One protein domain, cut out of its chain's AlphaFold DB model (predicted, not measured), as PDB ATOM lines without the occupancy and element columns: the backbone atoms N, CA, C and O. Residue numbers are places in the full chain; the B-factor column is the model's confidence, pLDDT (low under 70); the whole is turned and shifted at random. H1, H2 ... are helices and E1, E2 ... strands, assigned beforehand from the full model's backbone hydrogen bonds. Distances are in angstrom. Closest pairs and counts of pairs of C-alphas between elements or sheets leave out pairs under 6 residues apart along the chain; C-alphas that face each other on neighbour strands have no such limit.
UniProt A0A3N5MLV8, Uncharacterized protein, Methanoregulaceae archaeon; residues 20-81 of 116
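Overview. This is residues 20 to 81 of the 116 residues of an uncharacterized protein of Methanoregulaceae archaeon (UniProt A0A3N5MLV8). Two small parts are strung out end to end: a three-stranded sheet, E1, E3 and E2, with the helix H1 grazing it, and a hairpin of E4 and E5 whose loop sticks out at residues 65 to 70. The printed part has 62 residues, 29 of them, under half, in named elements, in the order E1, H1, E2, E3, E4, E5; the class is mixed, helices and strands. Both sheets are antiparallel, the larger in the order E1, E3, E2. The whole is extended, with a radius of gyration of the C-alphas of 16.5 A and spans of 51 by 26 by 17 A.

Arrangement. Start at E1, residues 22 to 27, antiparallel to E3, residues 50 to 54, at 149 degrees; look for N 23 and O 53, 2.9 A apart. H1, residues 33 to 41, only grazes this sheet with residues 36 to 40; its closest C-alphas to E3 are Leu 39 and Phe 51, 7.7 A apart. Four of H1's 5 O i to N i+4 pairs are within hydrogen-bond range. E2, residues 45 to 47, forms a hairpin with E3, with N 52 and O 45 at 2.8 A. E1, H1 and E2 make a split strand-helix-strand unit, two strands of one sheet joined through a helix, with E3 between them in the sheet, and its crossover is right-handed. Farther on, E4, residues 60 to 62, and E5, residues 73 to 75, form a hairpin, with N 74 and O 61 at 2.8 A. E3 and E4 are apart.

Along the chain. Find C-alpha 22 at (217.204, 205.694, 135.374), where E1 begins its 13.8 A. H1 spans 13.2 A, E2 6.3 A, E3 12.7 A and E4 7.0 A. E5 runs 7.1 A to C-alpha 75 at (222.121, 194.062, 129.625).

Size, cuts and confidence. The farthest C-alphas, His 34 and Gly 67, are 51.3 A apart. The printed part has no cut, and no link is long. Residues 20 and 48 have pLDDT under 70.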
ATOM      1  N   CYS A  20     217.178 200.308 133.433       69.62
ATOM      2  CA  CYS A  20     218.624 200.445 133.596       69.62
ATOM      3  C   CYS A  20     219.175 201.816 133.165       69.62
ATOM      4  O   CYS A  20     220.373 202.042 133.295       69.62
ATOM      5  N   ARG A  21     218.333 202.697 132.612       74.94
ATOM      6  CA  ARG A  21     218.688 204.072 132.249       74.94
ATOM      7  C   ARG A  21     218.496 205.038 133.413       74.94
ATOM      8  O   ARG A  21     219.157 206.064 133.452       74.94
ATOM      9  N   TRP A  22     217.601 204.738 134.346       75.19
ATOM     10  CA  TRP A  22     217.204 205.694 135.374       75.19
ATOM     11  C   TRP A  22     217.809 205.347 136.731       75.19
ATOM     12  O   TRP A  22     217.604 204.253 137.256       75.19
ATOM     13  N   LEU A  23     218.519 206.311 137.316       75.19
ATOM     14  CA  LEU A  23     219.032 206.243 138.679       75.19
ATOM     15  C   LEU A  23     218.187 207.145 139.585       75.19
ATOM     16  O   LEU A  23     218.362 208.361 139.570       75.19
ATOM     17  N   PRO A  24     217.265 206.610 140.384       74.19
ATOM     18  CA  PRO A  24     216.635 207.376 141.455       74.19
ATOM     19  C   PRO A  24     217.639 207.764 142.525       74.19
ATOM     20  O   PRO A  24     218.442 206.963 143.000       74.19
ATOM     21  N   LEU A  25     217.533 209.023 142.915       73.94
ATOM     22  CA  LEU A  25     218.441 209.654 143.852       73.94
ATOM     23  C   LEU A  25     217.760 209.889 145.193       73.94
ATOM     24  O   LEU A  25     218.281 209.497 146.230       73.94
ATOM     25  N   ILE A  26     216.585 210.521 145.182       75.00
ATOM     26  CA  ILE A  26     215.905 210.961 146.402       75.00
ATOM     27  C   ILE A  26     214.396 210.691 146.302       75.00
ATOM     28  O   ILE A  26     213.790 211.003 145.272       75.00
ATOM     29  N   PRO A  27     213.757 210.154 147.363       79.50
ATOM     30  CA  PRO A  27     212.302 210.109 147.462       79.50
ATOM     31  C   PRO A  27     211.713 211.522 147.488       79.50
ATOM     32  O   PRO A  27     212.071 212.329 148.343       79.50
ATOM     33  N   VAL A  28     210.724 211.796 146.638       82.62
ATOM     34  CA  VAL A  28     210.044 213.104 146.553       82.62
ATOM     35  C   VAL A  28     209.490 213.531 147.916       82.62
ATOM     36  O   VAL A  28     209.610 214.688 148.304       82.62
ATOM     37  N   ARG A  29     208.967 212.577 148.702       82.62
ATOM     38  CA  ARG A  29     208.427 212.816 150.057       82.62
ATOM     39  C   ARG A  29     209.448 213.344 151.074       82.62
ATOM     40  O   ARG A  29     209.044 213.842 152.116       82.62
ATOM     41  N   GLN A  30     210.746 213.170 150.818       83.00
ATOM     42  CA  GLN A  30     211.820 213.650 151.696       83.00
ATOM     43  C   GLN A  30     212.315 215.047 151.295       83.00
ATOM     44  O   GLN A  30     213.076 215.663 152.040       83.00
ATOM     45  N   CYS A  31     211.878 215.567 150.147       86.88
ATOM     46  CA  CYS A  31     212.266 216.885 149.670       86.88
ATOM     47  C   CYS A  31     211.410 217.989 150.297       86.88
ATOM     48  O   CYS A  31     210.181 217.927 150.320       86.88
ATOM     49  N   LYS A  32     212.066 219.069 150.725       92.69
ATOM     50  CA  LYS A  32     211.405 220.334 151.063       92.69
ATOM     51  C   LYS A  32     210.907 221.029 149.783       92.69
ATOM     52  O   LYS A  32     211.518 220.849 148.728       92.69
ATOM     53  N   PRO A  33     209.882 221.902 149.853       89.00
ATOM     54  CA  PRO A  33     209.304 222.543 148.665       89.00
ATOM     55  C   PRO A  33     210.314 223.246 147.742       89.00
ATOM     56  O   PRO A  33     210.240 223.101 146.526       89.00
ATOM     57  N   HIS A  34     211.310 223.943 148.299       89.06
ATOM     58  CA  HIS A  34     212.355 224.602 147.499       89.06
ATOM     59  C   HIS A  34     213.299 223.607 146.799       89.06
ATOM     60  O   HIS A  34     213.825 223.904 145.730       89.06
ATOM     61  N   GLN A  35     213.497 222.415 147.372       88.19
ATOM     62  CA  GLN A  35     214.314 221.362 146.766       88.19
ATOM     63  C   GLN A  35     213.598 220.734 145.570       88.19
ATOM     64  O   GLN A  35     214.253 220.415 144.586       88.19
ATOM     65  N   LEU A  36     212.266 220.606 145.619       90.00
ATOM     66  CA  LEU A  36     211.480 220.062 144.506       90.00
ATOM     67  C   LEU A  36     211.714 220.859 143.221       90.00
ATOM     68  O   LEU A  36     212.067 220.290 142.192       90.00
ATOM     69  N   HIS A  37     211.562 222.184 143.295       89.19
ATOM     70  CA  HIS A  37     211.766 223.043 142.135       89.19
ATOM     71  C   HIS A  37     213.216 222.980 141.642       89.19
ATOM     72  O   HIS A  37     213.444 222.796 140.448       89.19
ATOM     73  N   TYR A  38     214.182 223.057 142.560       90.62
ATOM     74  CA  TYR A  38     215.604 222.988 142.229       90.62
ATOM     75  C   TYR A  38     215.978 221.696 141.482       90.62
ATOM     76  O   TYR A  38     216.703 221.740 140.492       90.62
ATOM     77  N   LEU A  39     215.475 220.543 141.929       87.44
ATOM     78  CA  LEU A  39     215.797 219.247 141.326       87.44
ATOM     79  C   LEU A  39     215.187 219.087 139.925       87.44
ATOM     80  O   LEU A  39     215.855 218.563 139.033       87.44
ATOM     81  N   ARG A  40     213.968 219.594 139.701       89.00
ATOM     82  CA  ARG A  40     213.318 219.593 138.375       89.00
ATOM     83  C   ARG A  40     214.090 220.434 137.361       89.00
ATOM     84  O   ARG A  40     214.377 219.957 136.270       89.00
ATOM     85  N   GLU A  41     214.506 221.639 137.748       91.31
ATOM     86  CA  GLU A  41     215.308 222.533 136.891       91.31
ATOM     87  C   GLU A  41     216.674 221.934 136.525       91.31
ATOM     88  O   GLU A  41     217.270 222.271 135.504       91.31
ATOM     89  N   ARG A  42     217.184 221.004 137.338       87.62
ATOM     90  CA  ARG A  42     218.423 220.264 137.065       87.62
ATOM     91  C   ARG A  42     218.215 219.026 136.188       87.62
ATOM     92  O   ARG A  42     219.177 218.300 135.949       87.62
ATOM     93  N   GLY A  43     217.000 218.815 135.684       84.38
ATOM     94  CA  GLY A  43     216.676 217.762 134.727       84.38
ATOM     95  C   GLY A  43     216.377 216.404 135.357       84.38
ATOM     96  O   GLY A  43     216.391 215.404 134.642       84.38
ATOM     97  N   LEU A  44     216.122 216.340 136.670       84.44
ATOM     98  CA  LEU A  44     215.654 215.103 137.292       84.44
ATOM     99  C   LEU A  44     214.163 214.909 136.992       84.44
ATOM    100  O   LEU A  44     213.365 215.842 137.098       84.44
ATOM    101  N   VAL A  45     213.789 213.677 136.660       83.56
ATOM    102  CA  VAL A  45     212.413 213.289 136.337       83.56
ATOM    103  C   VAL A  45     211.724 212.771 137.593       83.56
ATOM    104  O   VAL A  45     212.263 211.909 138.280       83.56
ATOM    105  N   GLU A  46     210.524 213.260 137.900       82.69
ATOM    106  CA  GLU A  46     209.700 212.658 138.952       82.69
ATOM    107  C   GLU A  46     208.931 211.458 138.403       82.69
ATOM    108  O   GLU A  46     208.102 211.596 137.505       82.69
ATOM    109  N   ALA A  47     209.175 210.281 138.973       75.25
ATOM    110  CA  ALA A  47     208.393 209.085 138.694       75.25
ATOM    111  C   ALA A  47     208.368 208.172 139.922       75.25
ATOM    112  O   ALA A  47     209.334 208.091 140.682       75.25
ATOM    113  N   ASP A  48     207.228 207.516 140.141       68.44
ATOM    114  CA  ASP A  48     207.027 206.532 141.214       68.44
ATOM    115  C   ASP A  48     207.429 207.014 142.624       68.44
ATOM    116  O   ASP A  48     207.817 206.232 143.491       68.44
ATOM    117  N   GLY A  49     207.299 208.321 142.880       73.75
ATOM    118  CA  GLY A  49     207.625 208.936 144.169       73.75
ATOM    119  C   GLY A  49     209.114 209.222 144.383       73.75
ATOM    120  O   GLY A  49     209.503 209.522 145.514       73.75
ATOM    121  N   TYR A  50     209.932 209.169 143.329       77.81
ATOM    122  CA  TYR A  50     211.360 209.491 143.346       77.81
ATOM    123  C   TYR A  50     211.729 210.520 142.284       77.81
ATOM    124  O   TYR A  50     211.086 210.619 141.241       77.81
ATOM    125  N   PHE A  51     212.822 211.233 142.539       81.69
ATOM    126  CA  PHE A  51     213.570 211.926 141.503       81.69
ATOM    127  C   PHE A  51     214.574 210.981 140.854       81.69
ATOM    128  O   PHE A  51     215.447 210.442 141.538       81.69
ATOM    129  N   LEU A  52     214.454 210.816 139.542       79.12
ATOM    130  CA  LEU A  52     215.293 209.990 138.686       79.12
ATOM    131  C   LEU A  52     216.291 210.865 137.927       79.12
ATOM    132  O   LEU A  52     215.910 211.864 137.321       79.12
ATOM    133  N   ALA A  53     217.556 210.469 137.924       80.25
ATOM    134  CA  ALA A  53     218.575 211.003 137.036       80.25
ATOM    135  C   ALA A  53     218.763 210.079 135.827       80.25
ATOM    136  O   ALA A  53     218.736 208.854 135.968       80.25
ATOM    137  N   ASP A  54     218.979 210.670 134.650       80.69
ATOM    138  CA  ASP A  54     219.395 209.918 133.464       80.69
ATOM    139  C   ASP A  54     220.828 209.410 133.682       80.69
ATOM    140  O   ASP A  54     221.784 210.182 133.785       80.69
ATOM    141  N   ALA A  55     220.962 208.097 133.804       76.56
ATOM    142  CA  ALA A  55     222.196 207.372 134.054       76.56
ATOM    143  C   ALA A  55     222.249 206.131 133.141       76.56
ATOM    144  O   ALA A  55     222.001 205.009 133.594       76.56
ATOM    145  N   PRO A  56     222.566 206.305 131.844       74.75
ATOM    146  CA  PRO A  56     222.533 205.219 130.872       74.75
ATOM    147  C   PRO A  56     223.382 204.010 131.287       74.75
ATOM    148  O   PRO A  56     224.549 204.138 131.676       74.75
ATOM    149  N   CYS A  57     222.799 202.814 131.172       76.06
ATOM    150  CA  CYS A  57     223.465 201.565 131.526       76.06
ATOM    151  C   CYS A  57     224.714 201.329 130.670       76.06
ATOM    152  O   CYS A  57     224.626 201.091 129.466       76.06
ATOM    153  N   ARG A  58     225.884 201.277 131.311       81.44
ATOM    154  CA  ARG A  58     227.168 200.998 130.641       81.44
ATOM    155  C   ARG A  58     227.340 199.540 130.204       81.44
ATOM    156  O   ARG A  58     228.247 199.231 129.438       81.44
ATOM    157  N   HIS A  59     226.484 198.646 130.697       82.06
ATOM    158  CA  HIS A  59     226.490 197.222 130.354       82.06
ATOM    159  C   HIS A  59     225.505 196.875 129.236       82.06
ATOM    160  O   HIS A  59     225.311 195.696 128.940       82.06
ATOM    161  N   LEU A  60     224.859 197.876 128.637       83.31
ATOM    162  CA  LEU A  60     223.972 197.662 127.513       83.31
ATOM    163  C   LEU A  60     224.790 197.312 126.261       83.31
ATOM    164  O   LEU A  60     225.725 198.028 125.893       83.31
ATOM    165  N   ARG A  61     224.451 196.193 125.624       86.12
ATOM    166  CA  ARG A  61     225.068 195.702 124.387       86.12
ATOM    167  C   ARG A  61     223.983 195.425 123.361       86.12
ATOM    168  O   ARG A  61     222.874 195.058 123.735       86.12
ATOM    169  N   GLU A  62     224.301 195.636 122.094       87.69
ATOM    170  CA  GLU A  62     223.425 195.245 120.992       87.69
ATOM    171  C   GLU A  62     223.356 193.710 120.927       87.69
ATOM    172  O   GLU A  62     224.376 193.038 121.086       87.69
ATOM    173  N   GLU A  63     222.148 193.166 120.796       85.06
ATOM    174  CA  GLU A  63     221.911 191.736 120.585       85.06
ATOM    175  C   GLU A  63     222.137 191.389 119.110       85.06
ATOM    176  O   GLU A  63     222.021 192.249 118.234       85.06
ATOM    177  N   GLU A  64     222.447 190.121 118.829       84.19
ATOM    178  CA  GLU A  64     222.567 189.669 117.445       84.19
ATOM    179  C   GLU A  64     221.246 189.892 116.685       84.19
ATOM    180  O   GLU A  64     220.165 189.677 117.248       84.19
ATOM    181  N   PRO A  65     221.299 190.323 115.411       81.00
ATOM    182  CA  PRO A  65     220.095 190.555 114.627       81.00
ATOM    183  C   PRO A  65     219.315 189.251 114.445       81.00
ATOM    184  O   PRO A  65     219.844 188.268 113.936       81.00
ATOM    185  N   ASP A  66     218.025 189.258 114.769       78.81
ATOM    186  CA  ASP A  66     217.125 188.107 114.596       78.81
ATOM    187  C   ASP A  66     216.447 188.070 113.212       78.81
ATOM    188  O   ASP A  66     215.425 187.414 113.020       78.81
ATOM    189  N   GLY A  67     216.987 188.810 112.240       77.19
ATOM    190  CA  GLY A  67     216.427 188.925 110.891       77.19
ATOM    191  C   GLY A  67     215.228 189.873 110.767       77.19
ATOM    192  O   GLY A  67     214.783 190.127 109.652       77.19
ATOM    193  N   SER A  68     214.735 190.466 111.864       77.25
ATOM    194  CA  SER A  68     213.638 191.451 111.830       77.25
ATOM    195  C   SER A  68     214.048 192.839 111.317       77.25
ATOM    196  O   SER A  68     213.197 193.699 111.101       77.25
ATOM    197  N   GLY A  69     215.355 193.092 111.173       77.44
ATOM    198  CA  GLY A  69     215.904 194.417 110.865       77.44
ATOM    199  C   GLY A  69     215.820 195.417 112.028       77.44
ATOM    200  O   GLY A  69     216.285 196.549 111.900       77.44
ATOM    201  N   VAL A  70     215.258 195.015 113.174       77.81
ATOM    202  CA  VAL A  70     215.160 195.845 114.375       77.81
ATOM    203  C   VAL A  70     216.362 195.578 115.270       77.81
ATOM    204  O   VAL A  70     216.557 194.463 115.752       77.81
ATOM    205  N   ARG A  71     217.153 196.621 115.529       81.50
ATOM    206  CA  ARG A  71     218.230 196.561 116.523       81.50
ATOM    207  C   ARG A  71     217.626 196.356 117.911       81.50
ATOM    208  O   ARG A  71     216.683 197.053 118.288       81.50
ATOM    209  N   LYS A  72     218.165 195.398 118.658       83.50
ATOM    210  CA  LYS A  72     217.770 195.094 120.037       83.50
ATOM    211  C   LYS A  72     218.979 195.254 120.937       83.50
ATOM    212  O   LYS A  72     220.107 195.058 120.504       83.50
ATOM    213  N   TRP A  73     218.745 195.620 122.188       85.12
ATOM    214  CA  TRP A  73     219.811 195.804 123.162       85.12
ATOM    215  C   TRP A  73     219.490 195.036 124.430       85.12
ATOM    216  O   TRP A  73     218.368 195.107 124.912       85.12
ATOM    217  N   ALA A  74     220.474 194.376 125.028       83.31
ATOM    218  CA  ALA A  74     220.324 193.678 126.296       83.31
ATOM    219  C   ALA A  74     221.437 194.040 127.280       83.31
ATOM    220  O   ALA A  74     222.538 194.458 126.919       83.31
ATOM    221  N   CYS A  75     221.135 193.891 128.568       80.56
ATOM    222  CA  CYS A  75     222.121 194.062 129.625       80.56
ATOM    223  C   CYS A  75     223.034 192.830 129.679       80.56
ATOM    224  O   CYS A  75     222.590 191.749 130.062       80.56
ATOM    225  N   ALA A  76     224.316 193.002 129.350       82.19
ATOM    226  CA  ALA A  76     225.292 191.910 129.270       82.19
ATOM    227  C   ALA A  76     225.565 191.215 130.613       82.19
ATOM    228  O   ALA A  76     226.038 190.085 130.643       82.19
ATOM    229  N   ILE A  77     225.264 191.883 131.727       77.31
ATOM    230  CA  ILE A  77     225.431 191.329 133.075       77.31
ATOM    231  C   ILE A  77     224.106 190.845 133.670       77.31
ATOM    232  O   ILE A  77     224.047 190.574 134.861       77.31
ATOM    233  N   TYR A  78     223.017 190.776 132.893       77.19
ATOM    234  CA  TYR A  78     221.695 190.468 133.444       77.19
ATOM    235  C   TYR A  78     221.699 189.169 134.256       77.19
ATOM    236  O   TYR A  78     221.286 189.192 135.410       77.19
ATOM    237  N   GLU A  79     222.243 188.082 133.705       76.56
ATOM    238  CA  GLU A  79     222.284 186.772 134.373       76.56
ATOM    239  C   GLU A  79     223.243 186.707 135.566       76.56
ATOM    240  O   GLU A  79     223.047 185.896 136.470       76.56
ATOM    241  N   THR A  80     224.253 187.578 135.605       78.00
ATOM    242  CA  THR A  80     225.202 187.658 136.723       78.00
ATOM    243  C   THR A  80     224.704 188.569 137.844       78.00
ATOM    244  O   THR A  80     225.281 188.584 138.933       78.00
ATOM    245  N   ARG A  81     223.608 189.309 137.623       72.81
ATOM    246  CA  ARG A  81     222.953 190.064 138.690       72.81
ATOM    247  C   ARG A  81     222.294 189.098 139.680       72.81
ATOM    248  O   ARG A  81     221.637 188.133 139.272       72.81
TER     249      ARG A  81